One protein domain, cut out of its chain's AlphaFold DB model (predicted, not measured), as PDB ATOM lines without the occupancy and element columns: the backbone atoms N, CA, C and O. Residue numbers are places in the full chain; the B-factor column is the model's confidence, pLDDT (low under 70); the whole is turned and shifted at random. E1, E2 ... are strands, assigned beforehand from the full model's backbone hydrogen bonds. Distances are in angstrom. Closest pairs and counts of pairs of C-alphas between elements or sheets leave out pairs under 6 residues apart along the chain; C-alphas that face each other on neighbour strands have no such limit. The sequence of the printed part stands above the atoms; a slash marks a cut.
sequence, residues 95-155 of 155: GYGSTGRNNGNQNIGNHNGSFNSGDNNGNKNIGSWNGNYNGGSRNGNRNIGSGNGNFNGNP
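AT A GLANCE: This is residues 95 to 155 of the 155 residues of an uncharacterized protein of Amaricoccus solimangrovi (UniProt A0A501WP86). With little regular structure, residues 95 to 155 wind as a small solenoid of stacked turns, and the short strands E1, E2 and E3 stack at one end of the turns as a narrow parallel sheet. The printed part has 61 residues, no named helix and three strands, in sheet order E1, E2, E3; the class is all strand, with 9 residues in named elements. It is compact, with a radius of gyration of the C-alphas of 9.2 A and spans of 26 by 17 by 15 A.

IN THESE COORDINATES: Start at C-alpha 95, (43.720, -5.049, -29.408). E1, residues 108 to 110, begins at (42.471, 3.467, -35.101) and covers 6.9 A. E2, residues 126 to 128, and E3, residues 144 to 146, each cover 6.8 A; E3 ends at (30.861, 1.787, -34.377).

HOW THE PARTS SIT: Look at N 127 and O 108, 2.9 A apart, within hydrogen-bond range between parallel E1 and E2. N 128 and O 145, 3.0 A, do likewise for parallel E2 and E3. E1 and E3 are apart.

THE WHOLE: The farthest C-alphas, of Gly 109 and Pro 155, are 28.1 A apart. Both links are long, 15 residues each. The printed part has no cut, and no printed residue is under 70.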
ATOM      1  N   GLY A  95      43.017  -3.766 -29.483       98.50
ATOM      2  CA  GLY A  95      43.720  -5.049 -29.408       98.50
ATOM      3  C   GLY A  95      43.960  -5.561 -27.987       98.50
ATOM      4  O   GLY A  95      44.703  -6.523 -27.792       98.50
ATOM      5  N   TYR A  96      43.371  -4.912 -26.984       98.38
ATOM      6  CA  TYR A  96      43.614  -5.213 -25.584       98.38
ATOM      7  C   TYR A  96      43.044  -6.589 -25.227       98.38
ATOM      8  O   TYR A  96      41.925  -6.920 -25.611       98.38
ATOM      9  N   GLY A  97      43.808  -7.399 -24.493       97.94
ATOM     10  CA  GLY A  97      43.348  -8.707 -24.014       97.94
ATOM     11  C   GLY A  97      43.172  -9.784 -25.093       97.94
ATOM     12  O   GLY A  97      42.636 -10.845 -24.793       97.94
ATOM     13  N   SER A  98      43.603  -9.542 -26.333       97.94
ATOM     14  CA  SER A  98      43.595 -10.561 -27.388       97.94
ATOM     15  C   SER A  98      44.733 -11.569 -27.187       97.94
ATOM     16  O   SER A  98      45.864 -11.173 -26.906       97.94
ATOM     17  N   THR A  99      44.451 -12.869 -27.325       96.00
ATOM     18  CA  THR A  99      45.383 -13.944 -26.916       96.00
ATOM     19  C   THR A  99      46.009 -14.737 -28.061       96.00
ATOM     20  O   THR A  99      47.074 -15.318 -27.866       96.00
ATOM     21  N   GLY A 100      45.393 -14.782 -29.245       94.19
ATOM     22  CA  GLY A 100      45.951 -15.518 -30.384       94.19
ATOM     23  C   GLY A 100      46.706 -14.651 -31.394       94.19
ATOM     24  O   GLY A 100      46.905 -13.446 -31.198       94.19
ATOM     25  N   ARG A 101      47.229 -15.276 -32.456       97.00
ATOM     26  CA  ARG A 101      48.222 -14.638 -33.331       97.00
ATOM     27  C   ARG A 101      47.565 -13.601 -34.223       97.00
ATOM     28  O   ARG A 101      46.515 -13.834 -34.813       97.00
ATOM     29  N   ASN A 102      48.255 -12.479 -34.403       98.00
ATOM     30  CA  ASN A 102      47.825 -11.398 -35.287       98.00
ATOM     31  C   ASN A 102      46.398 -10.902 -34.994       98.00
ATOM     32  O   ASN A 102      45.682 -10.511 -35.914       98.00
ATOM     33  N   ASN A 103      45.987 -10.884 -33.728       98.38
ATOM     34  CA  ASN A 103      44.717 -10.285 -33.329       98.38
ATOM     35  C   ASN A 103      44.884  -8.810 -32.971       98.38
ATOM     36  O   ASN A 103      45.901  -8.415 -32.398       98.38
ATOM     37  N   GLY A 104      43.860  -8.012 -33.264       98.44
ATOM     38  CA  GLY A 104      43.717  -6.672 -32.713       98.44
ATOM     39  C   GLY A 104      44.770  -5.664 -33.167       98.44
ATOM     40  O   GLY A 104      45.113  -4.785 -32.388       98.44
ATOM     41  N   ASN A 105      45.323  -5.792 -34.374       98.81
ATOM     42  CA  ASN A 105      46.392  -4.932 -34.889       98.81
ATOM     43  C   ASN A 105      45.867  -3.850 -35.842       98.81
ATOM     44  O   ASN A 105      44.873  -4.050 -36.543       98.81
ATOM     45  N   GLN A 106      46.627  -2.758 -35.970       98.81
ATOM     46  CA  GLN A 106      46.413  -1.679 -36.949       98.81
ATOM     47  C   GLN A 106      45.050  -0.976 -36.831       98.81
ATOM     48  O   GLN A 106      44.510  -0.479 -37.817       98.81
ATOM     49  N   ASN A 107      44.477  -0.947 -35.634       98.88
ATOM     50  CA  ASN A 107      43.218  -0.287 -35.335       98.88
ATOM     51  C   ASN A 107      43.431   1.188 -34.980       98.88
ATOM     52  O   ASN A 107      44.398   1.548 -34.304       98.88
ATOM     53  N   ILE A 108      42.484   2.030 -35.386       98.88
ATOM     54  CA  ILE A 108      42.471   3.467 -35.101       98.88
ATOM     55  C   ILE A 108      41.187   3.813 -34.346       98.88
ATOM     56  O   ILE A 108      40.089   3.477 -34.785       98.88
ATOM     57  N   GLY A 109      41.315   4.512 -33.220       98.62
ATOM     58  CA  GLY A 109      40.192   4.948 -32.387       98.62
ATOM     59  C   GLY A 109      40.166   4.239 -31.036       98.62
ATOM     60  O   GLY A 109      41.214   4.111 -30.405       98.62
ATOM     61  N   ASN A 110      38.992   3.820 -30.562       98.50
ATOM     62  CA  ASN A 110      38.824   3.320 -29.195       98.50
ATOM     63  C   ASN A 110      38.174   1.935 -29.139       98.50
ATOM     64  O   ASN A 110      37.115   1.720 -29.719       98.50
ATOM     65  N   HIS A 111      38.746   1.028 -28.353       98.50
ATOM     66  CA  HIS A 111      38.154  -0.272 -28.051       98.50
ATOM     67  C   HIS A 111      37.827  -1.101 -29.303       98.50
ATOM     68  O   HIS A 111      36.733  -1.646 -29.448       98.50
ATOM     69  N   ASN A 112      38.766  -1.158 -30.243       98.75
ATOM     70  CA  ASN A 112      38.648  -1.964 -31.449       98.75
ATOM     71  C   ASN A 112      39.550  -3.197 -31.375       98.75
ATOM     72  O   ASN A 112      40.725  -3.100 -31.016       98.75
ATOM     73  N   GLY A 113      39.046  -4.347 -31.811       98.44
ATOM     74  CA  GLY A 113      39.860  -5.551 -31.935       98.44
ATOM     75  C   GLY A 113      40.259  -6.205 -30.614       98.44
ATOM     76  O   GLY A 113      41.239  -6.953 -30.589       98.44
ATOM     77  N   SER A 114      39.553  -5.905 -29.531       98.44
ATOM     78  CA  SER A 114      39.882  -6.330 -28.172       98.44
ATOM     79  C   SER A 114      39.228  -7.658 -27.798       98.44
ATOM     80  O   SER A 114      38.177  -8.028 -28.321       98.44
ATOM     81  N   PHE A 115      39.876  -8.374 -26.879       98.25
ATOM     82  CA  PHE A 115      39.432  -9.657 -26.328       98.25
ATOM     83  C   PHE A 115      39.155 -10.735 -27.385       98.25
ATOM     84  O   PHE A 115      38.270 -11.571 -27.215       98.25
ATOM     85  N   ASN A 116      39.905 -10.726 -28.488       98.12
ATOM     86  CA  ASN A 116      39.772 -11.747 -29.519       98.12
ATOM     87  C   ASN A 116      40.622 -12.982 -29.190       98.12
ATOM     88  O   ASN A 116      41.824 -12.876 -28.909       98.12
ATOM     89  N   SER A 117      40.014 -14.158 -29.311       97.31
ATOM     90  CA  SER A 117      40.696 -15.455 -29.294       97.31
ATOM     91  C   SER A 117      40.930 -15.952 -30.729       97.31
ATOM     92  O   SER A 117      40.530 -15.287 -31.682       97.31
ATOM     93  N   GLY A 118      41.625 -17.077 -30.917       96.50
ATOM     94  CA  GLY A 118      41.969 -17.573 -32.259       96.50
ATOM     95  C   GLY A 118      42.904 -16.628 -33.032       96.50
ATOM     96  O   GLY A 118      43.630 -15.867 -32.405       96.50
ATOM     97  N   ASP A 119      42.919 -16.650 -34.366       98.00
ATOM     98  CA  ASP A 119      43.957 -15.965 -35.159       98.00
ATOM     99  C   ASP A 119      43.405 -14.960 -36.192       98.00
ATOM    100  O   ASP A 119      42.438 -15.212 -36.908       98.00
ATOM    101  N   ASN A 120      44.121 -13.854 -36.406       98.38
ATOM    102  CA  ASN A 120      43.816 -12.830 -37.416       98.38
ATOM    103  C   ASN A 120      42.450 -12.131 -37.239       98.38
ATOM    104  O   ASN A 120      41.812 -11.754 -38.226       98.38
ATOM    105  N   ASN A 121      42.005 -11.933 -36.002       98.50
ATOM    106  CA  ASN A 121      40.722 -11.316 -35.666       98.50
ATOM    107  C   ASN A 121      40.859  -9.839 -35.267       98.50
ATOM    108  O   ASN A 121      41.848  -9.441 -34.652       98.50
ATOM    109  N   GLY A 122      39.847  -9.023 -35.566       98.50
ATOM    110  CA  GLY A 122      39.733  -7.667 -35.025       98.50
ATOM    111  C   GLY A 122      40.782  -6.664 -35.510       98.50
ATOM    112  O   GLY A 122      41.150  -5.764 -34.762       98.50
ATOM    113  N   ASN A 123      41.322  -6.835 -36.712       98.75
ATOM    114  CA  ASN A 123      42.381  -5.996 -37.269       98.75
ATOM    115  C   ASN A 123      41.838  -4.881 -38.175       98.75
ATOM    116  O   ASN A 123      40.845  -5.070 -38.883       98.75
ATOM    117  N   LYS A 124      42.587  -3.776 -38.278       98.81
ATOM    118  CA  LYS A 124      42.372  -2.671 -39.239       98.81
ATOM    119  C   LYS A 124      41.016  -1.963 -39.126       98.81
ATOM    120  O   LYS A 124      40.494  -1.465 -40.119       98.81
ATOM    121  N   ASN A 125      40.429  -1.940 -37.940       98.75
ATOM    122  CA  ASN A 125      39.173  -1.260 -37.667       98.75
ATOM    123  C   ASN A 125      39.403   0.226 -37.362       98.75
ATOM    124  O   ASN A 125      40.365   0.586 -36.682       98.75
ATOM    125  N   ILE A 126      38.491   1.082 -37.820       98.81
ATOM    126  CA  ILE A 126      38.518   2.529 -37.591       98.81
ATOM    127  C   ILE A 126      37.225   2.950 -36.893       98.81
ATOM    128  O   ILE A 126      36.132   2.634 -37.357       98.81
ATOM    129  N   GLY A 127      37.338   3.699 -35.798       98.56
ATOM    130  CA  GLY A 127      36.197   4.207 -35.037       98.56
ATOM    131  C   GLY A 127      36.155   3.611 -33.639       98.56
ATOM    132  O   GLY A 127      37.134   3.734 -32.900       98.56
ATOM    133  N   SER A 128      35.045   3.009 -33.222       98.69
ATOM    134  CA  SER A 128      34.935   2.480 -31.858       98.69
ATOM    135  C   SER A 128      34.205   1.156 -31.761       98.69
ATOM    136  O   SER A 128      33.305   0.885 -32.539       98.69
ATOM    137  N   TRP A 129      34.551   0.333 -30.774       98.62
ATOM    138  CA  TRP A 129      33.798  -0.889 -30.475       98.62
ATOM    139  C   TRP A 129      33.610  -1.837 -31.671       98.62
ATOM    140  O   TRP A 129      32.595  -2.523 -31.771       98.62
ATOM    141  N   ASN A 130      34.584  -1.898 -32.576       98.69
ATOM    142  CA  ASN A 130      34.540  -2.779 -33.734       98.69
ATOM    143  C   ASN A 130      35.454  -3.993 -33.557       98.69
ATOM    144  O   ASN A 130      36.602  -3.861 -33.129       98.69
ATOM    145  N   GLY A 131      35.010  -5.163 -34.009       98.38
ATOM    146  CA  GLY A 131      35.876  -6.332 -34.110       98.38
ATOM    147  C   GLY A 131      36.283  -6.957 -32.780       98.38
ATOM    148  O   GLY A 131      37.364  -7.533 -32.707       98.38
ATOM    149  N   ASN A 132      35.471  -6.829 -31.736       98.50
ATOM    150  CA  ASN A 132      35.752  -7.320 -30.388       98.50
ATOM    151  C   ASN A 132      35.155  -8.707 -30.127       98.50
ATOM    152  O   ASN A 132      34.152  -9.084 -30.735       98.50
ATOM    153  N   TYR A 133      35.732  -9.430 -29.162       98.31
ATOM    154  CA  TYR A 133      35.219 -10.713 -28.662       98.31
ATOM    155  C   TYR A 133      34.984 -11.769 -29.749       98.31
ATOM    156  O   TYR A 133      34.045 -12.551 -29.664       98.31
ATOM    157  N   ASN A 134      35.792 -11.782 -30.800       98.19
ATOM    158  CA  ASN A 134      35.732 -12.788 -31.847       98.19
ATOM    159  C   ASN A 134      36.656 -13.968 -31.524       98.19
ATOM    160  O   ASN A 134      37.793 -13.778 -31.082       98.19
ATOM    161  N   GLY A 135      36.188 -15.174 -31.813       97.19
ATOM    162  CA  GLY A 135      36.972 -16.402 -31.839       97.19
ATOM    163  C   GLY A 135      37.276 -16.850 -33.265       97.19
ATOM    164  O   GLY A 135      37.114 -16.098 -34.231       97.19
ATOM    165  N   GLY A 136      37.735 -18.092 -33.421       96.50
ATOM    166  CA  GLY A 136      38.019 -18.667 -34.736       96.50
ATOM    167  C   GLY A 136      39.092 -17.885 -35.500       96.50
ATOM    168  O   GLY A 136      40.130 -17.538 -34.943       96.50
ATOM    169  N   SER A 137      38.889 -17.630 -36.794       97.25
ATOM    170  CA  SER A 137      39.865 -16.894 -37.605       97.25
ATOM    171  C   SER A 137      39.240 -15.880 -38.553       97.25
ATOM    172  O   SER A 137      38.213 -16.150 -39.165       97.25
ATOM    173  N   ARG A 138      39.953 -14.769 -38.778       97.81
ATOM    174  CA  ARG A 138      39.628 -13.716 -39.765       97.81
ATOM    175  C   ARG A 138      38.301 -12.969 -39.540       97.81
ATOM    176  O   ARG A 138      37.796 -12.333 -40.466       97.81
ATOM    177  N   ASN A 139      37.804 -12.943 -38.316       98.25
ATOM    178  CA  ASN A 139      36.570 -12.278 -37.914       98.25
ATOM    179  C   ASN A 139      36.777 -10.810 -37.508       98.25
ATOM    180  O   ASN A 139      37.835 -10.430 -37.007       98.25
ATOM    181  N   GLY A 140      35.752  -9.974 -37.703       97.81
ATOM    182  CA  GLY A 140      35.717  -8.613 -37.155       97.81
ATOM    183  C   GLY A 140      36.779  -7.645 -37.689       97.81
ATOM    184  O   GLY A 140      37.188  -6.735 -36.973       97.81
ATOM    185  N   ASN A 141      37.259  -7.850 -38.916       98.56
ATOM    186  CA  ASN A 141      38.331  -7.058 -39.524       98.56
ATOM    187  C   ASN A 141      37.791  -5.932 -40.428       98.56
ATOM    188  O   ASN A 141      36.814  -6.145 -41.142       98.56
ATOM    189  N   ARG A 142      38.526  -4.814 -40.534       98.69
ATOM    190  CA  ARG A 142      38.308  -3.711 -41.504       98.69
ATOM    191  C   ARG A 142      36.952  -3.001 -41.415       98.69
ATOM    192  O   ARG A 142      36.451  -2.480 -42.407       98.69
ATOM    193  N   ASN A 143      36.368  -2.954 -40.231       98.50
ATOM    194  CA  ASN A 143      35.152  -2.203 -39.976       98.50
ATOM    195  C   ASN A 143      35.446  -0.707 -39.824       98.50
ATOM    196  O   ASN A 143      36.463  -0.319 -39.246       98.50
ATOM    197  N   ILE A 144      34.519   0.126 -40.286       98.50
ATOM    198  CA  ILE A 144      34.534   1.576 -40.081       98.50
ATOM    199  C   ILE A 144      33.254   1.960 -39.335       98.50
ATOM    200  O   ILE A 144      32.186   1.420 -39.623       98.50
ATOM    201  N   GLY A 145      33.352   2.881 -38.376       98.00
ATOM    202  CA  GLY A 145      32.210   3.363 -37.598       98.00
ATOM    203  C   GLY A 145      32.183   2.764 -36.197       98.00
ATOM    204  O   GLY A 145      33.213   2.762 -35.522       98.00
ATOM    205  N   SER A 146      31.023   2.290 -35.743       98.44
ATOM    206  CA  SER A 146      30.861   1.787 -34.377       98.44
ATOM    207  C   SER A 146      30.097   0.471 -34.299       98.44
ATOM    208  O   SER A 146      29.105   0.304 -35.002       98.44
ATOM    209  N   GLY A 147      30.523  -0.429 -33.410       97.94
ATOM    210  CA  GLY A 147      29.752  -1.620 -33.031       97.94
ATOM    211  C   GLY A 147      29.746  -2.769 -34.045       97.94
ATOM    212  O   GLY A 147      28.977  -3.716 -33.887       97.94
ATOM    213  N   ASN A 148      30.591  -2.724 -35.072       98.50
ATOM    214  CA  ASN A 148      30.558  -3.671 -36.184       98.50
ATOM    215  C   ASN A 148      31.483  -4.878 -35.967       98.50
ATOM    216  O   ASN A 148      32.598  -4.753 -35.459       98.50
ATOM    217  N   GLY A 149      31.050  -6.059 -36.422       97.38
ATOM    218  CA  GLY A 149      31.895  -7.257 -36.493       97.38
ATOM    219  C   GLY A 149      32.346  -7.814 -35.137       97.38
ATOM    220  O   GLY A 149      33.455  -8.337 -35.033       97.38
ATOM    221  N   ASN A 150      31.518  -7.684 -34.103       98.19
ATOM    222  CA  ASN A 150      31.777  -8.226 -32.766       98.19
ATOM    223  C   ASN A 150      31.208  -9.652 -32.611       98.19
ATOM    224  O   ASN A 150      30.279 -10.011 -33.329       98.19
ATOM    225  N   PHE A 151      31.718 -10.423 -31.644       97.94
ATOM    226  CA  PHE A 151      31.151 -11.707 -31.185       97.94
ATOM    227  C   PHE A 151      31.048 -12.843 -32.223       97.94
ATOM    228  O   PHE A 151      30.220 -13.739 -32.083       97.94
ATOM    229  N   ASN A 152      31.887 -12.857 -33.256       97.38
ATOM    230  CA  ASN A 152      31.855 -13.895 -34.292       97.38
ATOM    231  C   ASN A 152      32.828 -15.041 -33.993       97.38
ATOM    232  O   ASN A 152      33.913 -14.822 -33.459       97.38
ATOM    233  N   GLY A 153      32.489 -16.259 -34.421       91.94
ATOM    234  CA  GLY A 153      33.395 -17.413 -34.349       91.94
ATOM    235  C   GLY A 153      33.704 -17.903 -32.932       91.94
ATOM    236  O   GLY A 153      34.706 -18.590 -32.740       91.94
ATOM    237  N   ASN A 154      32.874 -17.534 -31.956       87.25
ATOM    238  CA  ASN A 154      32.863 -18.151 -30.633       87.25
ATOM    239  C   ASN A 154      32.049 -19.459 -30.688       87.25
ATOM    240  O   ASN A 154      31.105 -19.521 -31.483       87.25
ATOM    241  N   PRO A 155      32.417 -20.488 -29.907       70.62
ATOM    242  CA  PRO A 155      31.597 -21.686 -29.732       70.62
ATOM    243  C   PRO A 155      30.262 -21.388 -29.037       70.62
ATOM    244  O   PRO A 155      30.177 -20.362 -28.319       70.62
TER     245      PRO A 155